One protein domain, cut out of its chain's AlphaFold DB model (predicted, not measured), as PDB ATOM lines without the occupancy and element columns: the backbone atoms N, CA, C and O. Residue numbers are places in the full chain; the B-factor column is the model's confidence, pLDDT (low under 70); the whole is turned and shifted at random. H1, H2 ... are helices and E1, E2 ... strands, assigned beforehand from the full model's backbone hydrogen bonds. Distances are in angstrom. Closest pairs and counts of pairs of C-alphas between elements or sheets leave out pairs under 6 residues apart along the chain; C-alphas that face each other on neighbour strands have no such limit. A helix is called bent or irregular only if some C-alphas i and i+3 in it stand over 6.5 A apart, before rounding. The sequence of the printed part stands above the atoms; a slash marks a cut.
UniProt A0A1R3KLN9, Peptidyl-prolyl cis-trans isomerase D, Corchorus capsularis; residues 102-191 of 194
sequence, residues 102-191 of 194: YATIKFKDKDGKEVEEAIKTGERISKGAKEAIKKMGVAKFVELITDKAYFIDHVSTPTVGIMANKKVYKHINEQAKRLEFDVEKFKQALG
ATOM      1  N   TYR A 102     149.467  94.199 140.916       88.88
ATOM      2  CA  TYR A 102     149.340  95.149 142.018       88.88
ATOM      3  C   TYR A 102     147.929  95.246 142.588       88.88
ATOM      4  O   TYR A 102     147.759  95.872 143.625       88.88
ATOM      5  N   ALA A 103     146.924  94.663 141.934       90.00
ATOM      6  CA  ALA A 103     145.567  94.568 142.458       90.00
ATOM      7  C   ALA A 103     144.838  93.376 141.832       90.00
ATOM      8  O   ALA A 103     145.200  92.916 140.746       90.00
ATOM      9  N   THR A 104     143.773  92.926 142.486       92.56
ATOM     10  CA  THR A 104     142.827  91.956 141.926       92.56
ATOM     11  C   THR A 104     141.417  92.502 142.086       92.56
ATOM     12  O   THR A 104     141.025  92.896 143.184       92.56
ATOM     13  N   ILE A 105     140.660  92.563 140.991       92.44
ATOM     14  CA  ILE A 105     139.328  93.170 140.955       92.44
ATOM     15  C   ILE A 105     138.288  92.110 140.638       92.44
ATOM     16  O   ILE A 105     138.403  91.393 139.648       92.44
ATOM     17  N   LYS A 106     137.237  92.063 141.457       92.06
ATOM     18  CA  LYS A 106     136.044  91.250 141.214       92.06
ATOM     19  C   LYS A 106     134.936  92.127 140.649       92.06
ATOM     20  O   LYS A 106     134.605  93.157 141.237       92.06
ATOM     21  N   PHE A 107     134.373  91.740 139.512       91.38
ATOM     22  CA  PHE A 107     133.268  92.455 138.874       91.38
ATOM     23  C   PHE A 107     132.346  91.495 138.125       91.38
ATOM     24  O   PHE A 107     132.719  90.363 137.839       91.38
ATOM     25  N   LYS A 108     131.125  91.941 137.816       89.06
ATOM     26  CA  LYS A 108     130.212  91.185 136.954       89.06
ATOM     27  C   LYS A 108     130.436  91.576 135.501       89.06
ATOM     28  O   LYS A 108     130.453  92.769 135.195       89.06
ATOM     29  N   ASP A 109     130.623  90.593 134.632       85.69
ATOM     30  CA  ASP A 109     130.690  90.822 133.193       85.69
ATOM     31  C   ASP A 109     129.311  91.185 132.609       85.69
ATOM     32  O   ASP A 109     128.324  91.374 133.327       85.69
ATOM     33  N   LYS A 110     129.244  91.331 131.281       81.81
ATOM     34  CA  LYS A 110     128.009  91.709 130.577       81.81
ATOM     35  C   LYS A 110     126.890  90.674 130.722       81.81
ATOM     36  O   LYS A 110     125.730  91.051 130.595       81.81
ATOM     37  N   ASP A 111     127.242  89.426 131.018       85.50
ATOM     38  CA  ASP A 111     126.315  88.310 131.197       85.50
ATOM     39  C   ASP A 111     125.949  88.113 132.682       85.50
ATOM     40  O   ASP A 111     125.232  87.184 133.050       85.50
ATOM     41  N   GLY A 112     126.423  89.008 133.561       84.75
ATOM     42  CA  GLY A 112     126.150  88.986 134.995       84.75
ATOM     43  C   GLY A 112     126.990  87.975 135.777       84.75
ATOM     44  O   GLY A 112     126.769  87.821 136.983       84.75
ATOM     45  N   LYS A 113     127.957  87.314 135.130       90.06
ATOM     46  CA  LYS A 113     128.846  86.341 135.760       90.06
ATOM     47  C   LYS A 113     129.951  87.061 136.520       90.06
ATOM     48  O   LYS A 113     130.507  88.049 136.046       90.06
ATOM     49  N   GLU A 114     130.276  86.567 137.710       91.69
ATOM     50  CA  GLU A 114     131.406  87.090 138.472       91.69
ATOM     51  C   GLU A 114     132.729  86.693 137.816       91.69
ATOM     52  O   GLU A 114     132.996  85.519 137.549       91.69
ATOM     53  N   VAL A 115     133.550  87.706 137.563       92.38
ATOM     54  CA  VAL A 115     134.880  87.609 136.979       92.38
ATOM     55  C   VAL A 115     135.870  88.241 137.943       92.38
ATOM     56  O   VAL A 115     135.627  89.309 138.508       92.38
ATOM     57  N   GLU A 116     136.999  87.568 138.119       93.31
ATOM     58  CA  GLU A 116     138.140  88.051 138.882       93.31
ATOM     59  C   GLU A 116     139.286  88.348 137.910       93.31
ATOM     60  O   GLU A 116     139.703  87.477 137.148       93.31
ATOM     61  N   GLU A 117     139.770  89.589 137.904       91.81
ATOM     62  CA  GLU A 117     140.837  90.042 137.011       91.81
ATOM     63  C   GLU A 117     142.016  90.595 137.813       91.81
ATOM     64  O   GLU A 117     141.873  91.520 138.619       91.81
ATOM     65  N   ALA A 118     143.198  90.033 137.565       91.50
ATOM     66  CA  ALA A 118     144.460  90.537 138.082       91.50
ATOM     67  C   ALA A 118     144.912  91.759 137.274       91.50
ATOM     68  O   ALA A 118     145.098  91.686 136.060       91.50
ATOM     69  N   ILE A 119     145.143  92.879 137.952       89.88
ATOM     70  CA  ILE A 119     145.633  94.108 137.337       89.88
ATOM     71  C   ILE A 119     147.155  94.140 137.436       89.88
ATOM     72  O   ILE A 119     147.717  94.141 138.537       89.88
ATOM     73  N   LYS A 120     147.819  94.197 136.277       88.44
ATOM     74  CA  LYS A 120     149.281  94.219 136.186       88.44
ATOM     75  C   LYS A 120     149.835  95.485 135.533       88.44
ATOM     76  O   LYS A 120     149.183  96.180 134.736       88.44
ATOM     77  N   THR A 121     151.074  95.817 135.881       80.88
ATOM     78  CA  THR A 121     151.862  96.834 135.175       80.88
ATOM     79  C   THR A 121     152.089  96.386 133.724       80.88
ATOM     80  O   THR A 121     152.232  95.200 133.444       80.88
ATOM     81  N   GLY A 122     152.030  97.318 132.768       73.06
ATOM     82  CA  GLY A 122     152.285  97.032 131.346       73.06
ATOM     83  C   GLY A 122     151.189  96.277 130.569       73.06
ATOM     84  O   GLY A 122     151.104  96.446 129.356       73.06
ATOM     85  N   GLU A 123     150.310  95.509 131.221       82.50
ATOM     86  CA  GLU A 123     149.239  94.755 130.538       82.50
ATOM     87  C   GLU A 123     147.981  95.602 130.253       82.50
ATOM     88  O   GLU A 123     147.695  96.604 130.907       82.50
ATOM     89  N   ARG A 124     147.175  95.238 129.254       82.75
ATOM     90  CA  ARG A 124     145.921  95.960 128.991       82.75
ATOM     91  C   ARG A 124     144.873  95.584 130.043       82.75
ATOM     92  O   ARG A 124     144.543  94.418 130.175       82.75
ATOM     93  N   ILE A 125     144.299  96.584 130.712       87.06
ATOM     94  CA  ILE A 125     143.158  96.389 131.622       87.06
ATOM     95  C   ILE A 125     141.887  96.231 130.788       87.06
ATOM     96  O   ILE A 125     141.655  97.038 129.871       87.06
ATOM     97  N   SER A 126     141.069  95.222 131.092       89.00
ATOM     98  CA  SER A 126     139.813  95.000 130.377       89.00
ATOM     99  C   SER A 126     138.838  96.170 130.564       89.00
ATOM    100  O   SER A 126     138.907  96.942 131.525       89.00
ATOM    101  N   LYS A 127     137.899  96.329 129.623       88.88
ATOM    102  CA  LYS A 127     136.885  97.392 129.711       88.88
ATOM    103  C   LYS A 127     136.004  97.223 130.958       88.88
ATOM    104  O   LYS A 127     135.736  98.213 131.630       88.88
ATOM    105  N   GLY A 128     135.623  95.985 131.279       89.12
ATOM    106  CA  GLY A 128     134.805  95.671 132.455       89.12
ATOM    107  C   GLY A 128     135.528  95.984 133.764       89.12
ATOM    108  O   GLY A 128     134.972  96.680 134.612       89.12
ATOM    109  N   ALA A 129     136.801  95.594 133.883       90.00
ATOM    110  CA  ALA A 129     137.612  95.935 135.048       90.00
ATOM    111  C   ALA A 129     137.777  97.454 135.201       90.00
ATOM    112  O   ALA A 129     137.599  97.979 136.297       90.00
ATOM    113  N   LYS A 130     138.032  98.197 134.111       89.81
ATOM    114  CA  LYS A 130     138.109  99.669 134.169       89.81
ATOM    115  C   LYS A 130     136.812 100.309 134.660       89.81
ATOM    116  O   LYS A 130     136.859 101.213 135.491       89.81
ATOM    117  N   GLU A 131     135.665  99.875 134.149       90.44
ATOM    118  CA  GLU A 131     134.361 100.400 134.567       90.44
ATOM    119  C   GLU A 131     134.065 100.064 136.035       90.44
ATOM    120  O   GLU A 131     133.607 100.931 136.782       90.44
ATOM    121  N   ALA A 132     134.410  98.854 136.483       90.94
ATOM    122  CA  ALA A 132     134.287  98.451 137.880       90.94
ATOM    123  C   ALA A 132     135.177  99.293 138.811       90.94
ATOM    124  O   ALA A 132     134.697  99.787 139.831       90.94
ATOM    125  N   ILE A 133     136.440  99.518 138.427       91.50
ATOM    126  CA  ILE A 133     137.400 100.361 139.157       91.50
ATOM    127  C   ILE A 133     136.896 101.813 139.251       91.50
ATOM    128  O   ILE A 133     136.939 102.431 140.316       91.50
ATOM    129  N   LYS A 134     136.341 102.358 138.163       89.44
ATOM    130  CA  LYS A 134     135.729 103.696 138.173       89.44
ATOM    131  C   LYS A 134     134.520 103.770 139.102       89.44
ATOM    132  O   LYS A 134     134.391 104.736 139.848       89.44
ATOM    133  N   LYS A 135     133.656 102.751 139.083       90.19
ATOM    134  CA  LYS A 135     132.442 102.702 139.910       90.19
ATOM    135  C   LYS A 135     132.750 102.565 141.404       90.19
ATOM    136  O   LYS A 135     132.042 103.157 142.213       90.19
ATOM    137  N   MET A 136     133.779 101.801 141.783       90.50
ATOM    138  CA  MET A 136     134.192 101.690 143.193       90.50
ATOM    139  C   MET A 136     134.872 102.961 143.715       90.50
ATOM    140  O   MET A 136     134.762 103.263 144.903       90.50
ATOM    141  N   GLY A 137     135.534 103.710 142.831       89.50
ATOM    142  CA  GLY A 137     136.251 104.932 143.167       89.50
ATOM    143  C   GLY A 137     137.660 104.694 143.717       89.50
ATOM    144  O   GLY A 137     138.046 103.587 144.096       89.50
ATOM    145  N   VAL A 138     138.433 105.781 143.768       90.62
ATOM    146  CA  VAL A 138     139.874 105.772 144.071       90.62
ATOM    147  C   VAL A 138     140.187 105.170 145.445       90.62
ATOM    148  O   VAL A 138     141.089 104.346 145.549       90.62
ATOM    149  N   ALA A 139     139.432 105.536 146.484       90.12
ATOM    150  CA  ALA A 139     139.682 105.072 147.852       90.12
ATOM    151  C   ALA A 139     139.554 103.545 147.977       90.12
ATOM    152  O   ALA A 139     140.493 102.882 148.407       90.12
ATOM    153  N   LYS A 140     138.437 102.980 147.498       91.06
ATOM    154  CA  LYS A 140     138.206 101.527 147.508       91.06
ATOM    155  C   LYS A 140     139.191 100.779 146.617       91.06
ATOM    156  O   LYS A 140     139.614  99.683 146.959       91.06
ATOM    157  N   PHE A 141     139.586 101.362 145.487       91.75
ATOM    158  CA  PHE A 141     140.605 100.751 144.639       91.75
ATOM    159  C   PHE A 141     141.961 100.658 145.351       91.75
ATOM    160  O   PHE A 141     142.612  99.622 145.279       91.75
ATOM    161  N   VAL A 142     142.370 101.706 146.076       91.00
ATOM    162  CA  VAL A 142     143.631 101.715 146.836       91.00
ATOM    163  C   VAL A 142     143.656 100.665 147.951       91.00
ATOM    164  O   VAL A 142     144.721 100.123 148.252       91.00
ATOM    165  N   GLU A 143     142.510 100.334 148.545       90.38
ATOM    166  CA  GLU A 143     142.400  99.235 149.517       90.38
ATOM    167  C   GLU A 143     142.726  97.868 148.897       90.38
ATOM    168  O   GLU A 143     143.266  97.004 149.581       90.38
ATOM    169  N   LEU A 144     142.458  97.694 147.599       91.06
ATOM    170  CA  LEU A 144     142.729  96.462 146.850       91.06
ATOM    171  C   LEU A 144     144.164  96.386 146.304       91.06
ATOM    172  O   LEU A 144     144.535  95.369 145.715       91.06
ATOM    173  N   ILE A 145     144.967  97.443 146.475       91.50
ATOM    174  CA  ILE A 145     146.359  97.458 146.021       91.50
ATOM    175  C   ILE A 145     147.227  96.650 146.989       91.50
ATOM    176  O   ILE A 145     147.394  97.025 148.151       91.50
ATOM    177  N   THR A 146     147.825  95.573 146.483       88.94
ATOM    178  CA  THR A 146     148.700  94.668 147.242       88.94
ATOM    179  C   THR A 146     150.147  95.158 147.306       88.94
ATOM    180  O   THR A 146     150.818  94.939 148.310       88.94
ATOM    181  N   ASP A 147     150.621  95.871 146.281       84.44
ATOM    182  CA  ASP A 147     151.977  96.434 146.211       84.44
ATOM    183  C   ASP A 147     151.935  97.966 146.294       84.44
ATOM    184  O   ASP A 147     152.114  98.676 145.305       84.44
ATOM    185  N   LYS A 148     151.649  98.508 147.486       85.94
ATOM    186  CA  LYS A 148     151.624  99.968 147.701       85.94
ATOM    187  C   LYS A 148     153.013 100.600 147.587       85.94
ATOM    188  O   LYS A 148     153.118 101.760 147.193       85.94
ATOM    189  N   ALA A 149     154.068  99.849 147.905       83.50
ATOM    190  CA  ALA A 149     155.447 100.329 147.860       83.50
ATOM    191  C   ALA A 149     155.847 100.764 146.442       83.50
ATOM    192  O   ALA A 149     156.430 101.835 146.280       83.50
ATOM    193  N   TYR A 150     155.432 100.007 145.421       82.88
ATOM    194  CA  TYR A 150     155.626 100.366 144.014       82.88
ATOM    195  C   TYR A 150     155.080 101.756 143.647       82.88
ATOM    196  O   TYR A 150     155.656 102.459 142.823       82.88
ATOM    197  N   PHE A 151     153.980 102.188 144.267       83.62
ATOM    198  CA  PHE A 151     153.387 103.499 143.993       83.62
ATOM    199  C   PHE A 151     154.077 104.639 144.751       83.62
ATOM    200  O   PHE A 151     154.106 105.767 144.266       83.62
ATOM    201  N   ILE A 152     154.624 104.360 145.933       84.44
ATOM    202  CA  ILE A 152     155.253 105.372 146.796       84.44
ATOM    203  C   ILE A 152     156.686 105.697 146.333       84.44
ATOM    204  O   ILE A 152     157.238 106.741 146.706       84.44
ATOM    205  N   ASP A 153     157.276 104.848 145.487       83.44
ATOM    206  CA  ASP A 153     158.574 105.113 144.874       83.44
ATOM    207  C   ASP A 153     158.568 106.430 144.075       83.44
ATOM    208  O   ASP A 153     157.647 106.738 143.304       83.44
ATOM    209  N   HIS A 154     159.591 107.250 144.310       83.44
ATOM    210  CA  HIS A 154     159.683 108.595 143.759       83.44
ATOM    211  C   HIS A 154     161.122 109.012 143.503       83.44
ATOM    212  O   HIS A 154     162.050 108.617 144.201       83.44
ATOM    213  N   VAL A 155     161.277 109.909 142.533       81.88
ATOM    214  CA  VAL A 155     162.543 110.591 142.269       81.88
ATOM    215  C   VAL A 155     162.427 112.033 142.743       81.88
ATOM    216  O   VAL A 155     161.430 112.710 142.472       81.88
ATOM    217  N   SER A 156     163.450 112.506 143.449       81.69
ATOM    218  CA  SER A 156     163.593 113.919 143.795       81.69
ATOM    219  C   SER A 156     164.154 114.683 142.603       81.69
ATOM    220  O   SER A 156     165.163 114.295 142.015       81.69
ATOM    221  N   THR A 157     163.499 115.772 142.227       79.38
ATOM    222  CA  THR A 157     163.983 116.662 141.166       79.38
ATOM    223  C   THR A 157     165.209 117.463 141.621       79.38
ATOM    224  O   THR A 157     165.364 117.682 142.825       79.38
ATOM    225  N   PRO A 158     166.021 117.991 140.683       75.50
ATOM    226  CA  PRO A 158     167.099 118.931 140.989       75.50
ATOM    227  C   PRO A 158     166.646 120.129 141.838       75.50
ATOM    228  O   PRO A 158     165.464 120.462 141.890       75.50
ATOM    229  N   THR A 159     167.596 120.810 142.476       73.50
ATOM    230  CA  THR A 159     167.352 121.952 143.379       73.50
ATOM    231  C   THR A 159     167.027 123.265 142.662       73.50
ATOM    232  O   THR A 159     166.676 124.246 143.312       73.50
ATOM    233  N   VAL A 160     167.124 123.297 141.331       66.06
ATOM    234  CA  VAL A 160     166.915 124.488 140.495       66.06
ATOM    235  C   VAL A 160     165.813 124.255 139.455       66.06
ATOM    236  O   VAL A 160     165.659 123.149 138.936       66.06
ATOM    237  N   GLY A 161     165.047 125.306 139.138       69.38
ATOM    238  CA  GLY A 161     163.963 125.290 138.142       69.38
ATOM    239  C   GLY A 161     162.543 125.191 138.725       69.38
ATOM    240  O   GLY A 161     162.344 125.065 139.927       69.38
ATOM    241  N   ILE A 162     161.524 125.239 137.860       69.81
ATOM    242  CA  ILE A 162     160.083 125.284 138.233       69.81
ATOM    243  C   ILE A 162     159.624 124.033 139.010       69.81
ATOM    244  O   ILE A 162     158.633 124.042 139.750       69.81
ATOM    245  N   MET A 163     160.349 122.934 138.833       70.06
ATOM    246  CA  MET A 163     160.099 121.678 139.526       70.06
ATOM    247  C   MET A 163     161.009 121.484 140.738       70.06
ATOM    248  O   MET A 163     160.968 120.402 141.296       70.06
ATOM    249  N   ALA A 164     161.791 122.488 141.150       76.50
ATOM    250  CA  ALA A 164     162.805 122.341 142.187       76.50
ATOM    251  C   ALA A 164     162.265 121.700 143.471       76.50
ATOM    252  O   ALA A 164     161.212 122.093 143.978       76.50
ATOM    253  N   ASN A 165     163.017 120.731 144.000       80.94
ATOM    254  CA  ASN A 165     162.711 119.999 145.237       80.94
ATOM    255  C   ASN A 165     161.348 119.275 145.266       80.94
ATOM    256  O   ASN A 165     160.865 118.912 146.340       80.94
ATOM    257  N   LYS A 166     160.716 119.031 144.113       81.62
ATOM    258  CA  LYS A 166     159.479 118.252 144.044       81.62
ATOM    259  C   LYS A 166     159.777 116.756 143.998       81.62
ATOM    260  O   LYS A 166     160.746 116.296 143.396       81.62
ATOM    261  N   LYS A 167     158.880 115.980 144.603       84.88
ATOM    262  CA  LYS A 167     158.866 114.520 144.488       84.88
ATOM    263  C   LYS A 167     158.020 114.115 143.290       84.88
ATOM    264  O   LYS A 167     156.846 114.476 143.198       84.88
ATOM    265  N   VAL A 168     158.610 113.360 142.372       82.94
ATOM    266  CA  VAL A 168     157.916 112.844 141.190       82.94
ATOM    267  C   VAL A 168     157.618 111.364 141.390       82.94
ATOM    268  O   VAL A 168     158.507 110.518 141.308       82.94
ATOM    269  N   TYR A 169     156.341 111.063 141.615       85.81
ATOM    270  CA  TYR A 169     155.813 109.706 141.759       85.81
ATOM    271  C   TYR A 169     155.449 109.136 140.384       85.81
ATOM    272  O   TYR A 169     154.304 109.232 139.929       85.81
ATOM    273  N   LYS A 170     156.446 108.583 139.682       81.00
ATOM    274  CA  LYS A 170     156.307 108.107 138.293       81.00
ATOM    275  C   LYS A 170     155.162 107.099 138.142       81.00
ATOM    276  O   LYS A 170     154.333 107.240 137.243       81.00
ATOM    277  N   HIS A 171     155.094 106.127 139.047       85.06
ATOM    278  CA  HIS A 171     154.134 105.027 138.976       85.06
ATOM    279  C   HIS A 171     152.695 105.476 139.252       85.06
ATOM    280  O   HIS A 171     151.779 105.062 138.543       85.06
ATOM    281  N   ILE A 172     152.492 106.400 140.197       88.25
ATOM    282  CA  ILE A 172     151.174 106.996 140.467       88.25
ATOM    283  C   ILE A 172     150.656 107.742 139.245       88.25
ATOM    284  O   ILE A 172     149.521 107.516 138.831       88.25
ATOM    285  N   ASN A 173     151.489 108.594 138.643       85.12
ATOM    286  CA  ASN A 173     151.082 109.398 137.493       85.12
ATOM    287  C   ASN A 173     150.690 108.513 136.296       85.12
ATOM    288  O   ASN A 173     149.687 108.769 135.627       85.12
ATOM    289  N   GLU A 174     151.456 107.450 136.038       84.38
ATOM    290  CA  GLU A 174     151.175 106.510 134.953       84.38
ATOM    291  C   GLU A 174     149.874 105.726 135.187       84.38
ATOM    292  O   GLU A 174     149.024 105.653 134.294       84.38
ATOM    293  N   GLN A 175     149.684 105.166 136.387       86.12
ATOM    294  CA  GLN A 175     148.489 104.372 136.685       86.12
ATOM    295  C   GLN A 175     147.227 105.233 136.797       86.12
ATOM    296  O   GLN A 175     146.190 104.834 136.267       86.12
ATOM    297  N   ALA A 176     147.313 106.434 137.379       88.19
ATOM    298  CA  ALA A 176     146.205 107.388 137.397       88.19
ATOM    299  C   ALA A 176     145.721 107.684 135.974       88.19
ATOM    300  O   ALA A 176     144.526 107.620 135.698       88.19
ATOM    301  N   LYS A 177     146.646 107.895 135.029       86.31
ATOM    302  CA  LYS A 177     146.300 108.105 133.620       86.31
ATOM    303  C   LYS A 177     145.679 106.863 132.973       86.31
ATOM    304  O   LYS A 177     144.714 106.991 132.226       86.31
ATOM    305  N   ARG A 178     146.195 105.657 133.251       84.56
ATOM    306  CA  ARG A 178     145.640 104.392 132.716       84.56
ATOM    307  C   ARG A 178     144.211 104.125 133.203       84.56
ATOM    308  O   ARG A 178     143.418 103.559 132.440       84.56
ATOM    309  N   LEU A 179     143.912 104.510 134.443       87.19
ATOM    310  CA  LEU A 179     142.625 104.311 135.120       87.19
ATOM    311  C   LEU A 179     141.682 105.521 135.025       87.19
ATOM    312  O   LEU A 179     140.519 105.406 135.404       87.19
ATOM    313  N   GLU A 180     142.159 106.640 134.472       87.75
ATOM    314  CA  GLU A 180     141.445 107.923 134.389       87.75
ATOM    315  C   GLU A 180     141.048 108.475 135.769       87.75
ATOM    316  O   GLU A 180     139.942 108.967 135.983       87.75
ATOM    317  N   PHE A 181     141.971 108.377 136.723       90.12
ATOM    318  CA  PHE A 181     141.841 108.956 138.052       90.12
ATOM    319  C   PHE A 181     142.501 110.330 138.140       90.12
ATOM    320  O   PHE A 181     143.492 110.615 137.468       90.12
ATOM    321  N   ASP A 182     141.966 111.160 139.033       90.88
ATOM    322  CA  ASP A 182     142.639 112.376 139.471       90.88
ATOM    323  C   ASP A 182     143.910 112.000 140.249       90.88
ATOM    324  O   ASP A 182     143.862 111.230 141.215       90.88
ATOM    325  N   VAL A 183     145.051 112.521 139.794       89.62
ATOM    326  CA  VAL A 183     146.376 112.186 140.333       89.62
ATOM    327  C   VAL A 183     146.485 112.558 141.809       89.62
ATOM    328  O   VAL A 183     147.025 111.780 142.594       89.62
ATOM    329  N   GLU A 184     145.958 113.714 142.207       89.25
ATOM    330  CA  GLU A 184     146.067 114.205 143.580       89.25
ATOM    331  C   GLU A 184     145.164 113.408 144.519       89.25
ATOM    332  O   GLU A 184     145.608 112.985 145.586       89.25
ATOM    333  N   LYS A 185     143.940 113.074 144.092       90.50
ATOM    334  CA  LYS A 185     143.075 112.156 144.851       90.50
ATOM    335  C   LYS A 185     143.707 110.775 145.008       90.50
ATOM    336  O   LYS A 185     143.557 110.157 146.059       90.50
ATOM    337  N   PHE A 186     144.419 110.287 143.991       91.00
ATOM    338  CA  PHE A 186     145.097 108.993 144.066       91.00
ATOM    339  C   PHE A 186     146.293 109.016 145.025       91.00
ATOM    340  O   PHE A 186     146.424 108.107 145.843       91.00
ATOM    341  N   LYS A 187     147.100 110.087 145.016       90.75
ATOM    342  CA  LYS A 187     148.167 110.309 146.011       90.75
ATOM    343  C   LYS A 187     147.621 110.379 147.435       90.75
ATOM    344  O   LYS A 187     148.131 109.689 148.314       90.75
ATOM    345  N   GLN A 188     146.564 111.165 147.648       90.75
ATOM    346  CA  GLN A 188     145.932 111.320 148.959       90.75
ATOM    347  C   GLN A 188     145.404 109.985 149.491       90.75
ATOM    348  O   GLN A 188     145.657 109.644 150.643       90.75
ATOM    349  N   ALA A 189     144.729 109.198 148.646       90.00
ATOM    350  CA  ALA A 189     144.233 107.874 149.019       90.00
ATOM    351  C   ALA A 189     145.369 106.888 149.360       90.00
ATOM    352  O   ALA A 189     145.202 106.037 150.229       90.00
ATOM    353  N   LEU A 190     146.538 107.031 148.726       89.12
ATOM    354  CA  LEU A 190     147.757 106.276 149.047       89.12
ATOM    355  C   LEU A 190     148.503 106.797 150.293       89.12
ATOM    356  O   LEU A 190     149.529 106.230 150.664       89.12
ATOM    357  N   GLY A 191     148.005 107.849 150.954       87.12
ATOM    358  CA  GLY A 191     148.616 108.432 152.152       87.12
ATOM    359  C   GLY A 191     149.783 109.385 151.872       87.12
ATOM    360  O   GLY A 191     150.498 109.772 152.798       87.12
TER     361      GLY A 191
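This is residues 102 to 191 of the 194 residues of the protein "Peptidyl-prolyl cis-trans isomerase D" of Corchorus capsularis (UniProt A0A1R3KLN9). A long hairpin of two strands, E1 and E2, has the sharply kinked helix H1 packed across it, mainly on E1; two short helices, H3 and H4, pack crosswise on each other next to H1, and the small H2 packs on H3. From H2 a long loop, residues 153 to 169, reaches away and folds back into H3, so that the strand hairpin's turn and this loop make the two ends of the long axis. The printed part has 90 residues with two named strands and four named helices, in the order E1, E2, H1, H2, H3, H4; the sheet, E1 - E2, is antiparallel and the class is mixed, helices and strands. It is only just loose, close to compact, with a radius of gyration of the C-alphas of 15.1 A, and spans 55 by 21 by 18 A.

E1, residues 102 to 108, and E2, residues 114 to 120, form an antiparallel hairpin, their directions at 157 degrees. N 105 and O 117 are 2.9 A apart and N 115 and O 107 are 2.8 A apart, both within hydrogen-bond range. The closest C-alphas of E1 and H1, residues 127 to 143, are those of Phe 107 and Ala 132, 6.2 A apart. H1 has a kink of 107 degrees near residue 137 and is irregular, with C-alphas 135 and 138 9.1 A apart. H2, residues 148 to 152, is apart from H1, but only just, at 8.2 A. The hub is H3, residues 170 to 179. H2 touches H3, closest at the C-alphas of Phe 151 and His 171, 5.3 A apart. H1, with residues 130 to 134 alone, only just touches H3, with 3 pairs of C-alphas within 8 A; the closest are those of Lys 130 and Leu 179, 6.5 A apart. H4, residues 183 to 189, touches H3 about perpendicular at 80 degrees, closest at the C-alphas of Ala 176 and Val 183, 5.6 A apart. H1 touches H4 with residues 138 to 142 alone, closest at the C-alphas of Ala 139 and Ala 189, 5.5 A apart. E2 is apart from H2, H3 and H4. Every O i to N i+4 pair is within hydrogen-bond range in H2, H3 and H4, and 10 of 13 are in H1.

E1 begins at C-alpha 102, (149.340, 95.149, 142.018), and is 20.2 A long; E2 is 19.4 A. H1 begins at C-alpha 127, (136.885, 97.392, 129.711), and measures 20.6 A. H2 is 6.6 A, H3 14.5 A and H4 9.9 A, ending at C-alpha 189, (144.233, 107.874, 149.019).

The C-alphas farthest apart are those of Asp 111 and Val 160, 55.2 A. The link from H2 to H3, 17 residues, is long, and within it residues 155 to 156 pair with 167 to 168, antiparallel. The printed part has no cut. Mean pLDDT of the printed part is 86.3; residues 160 to 162 are under 70.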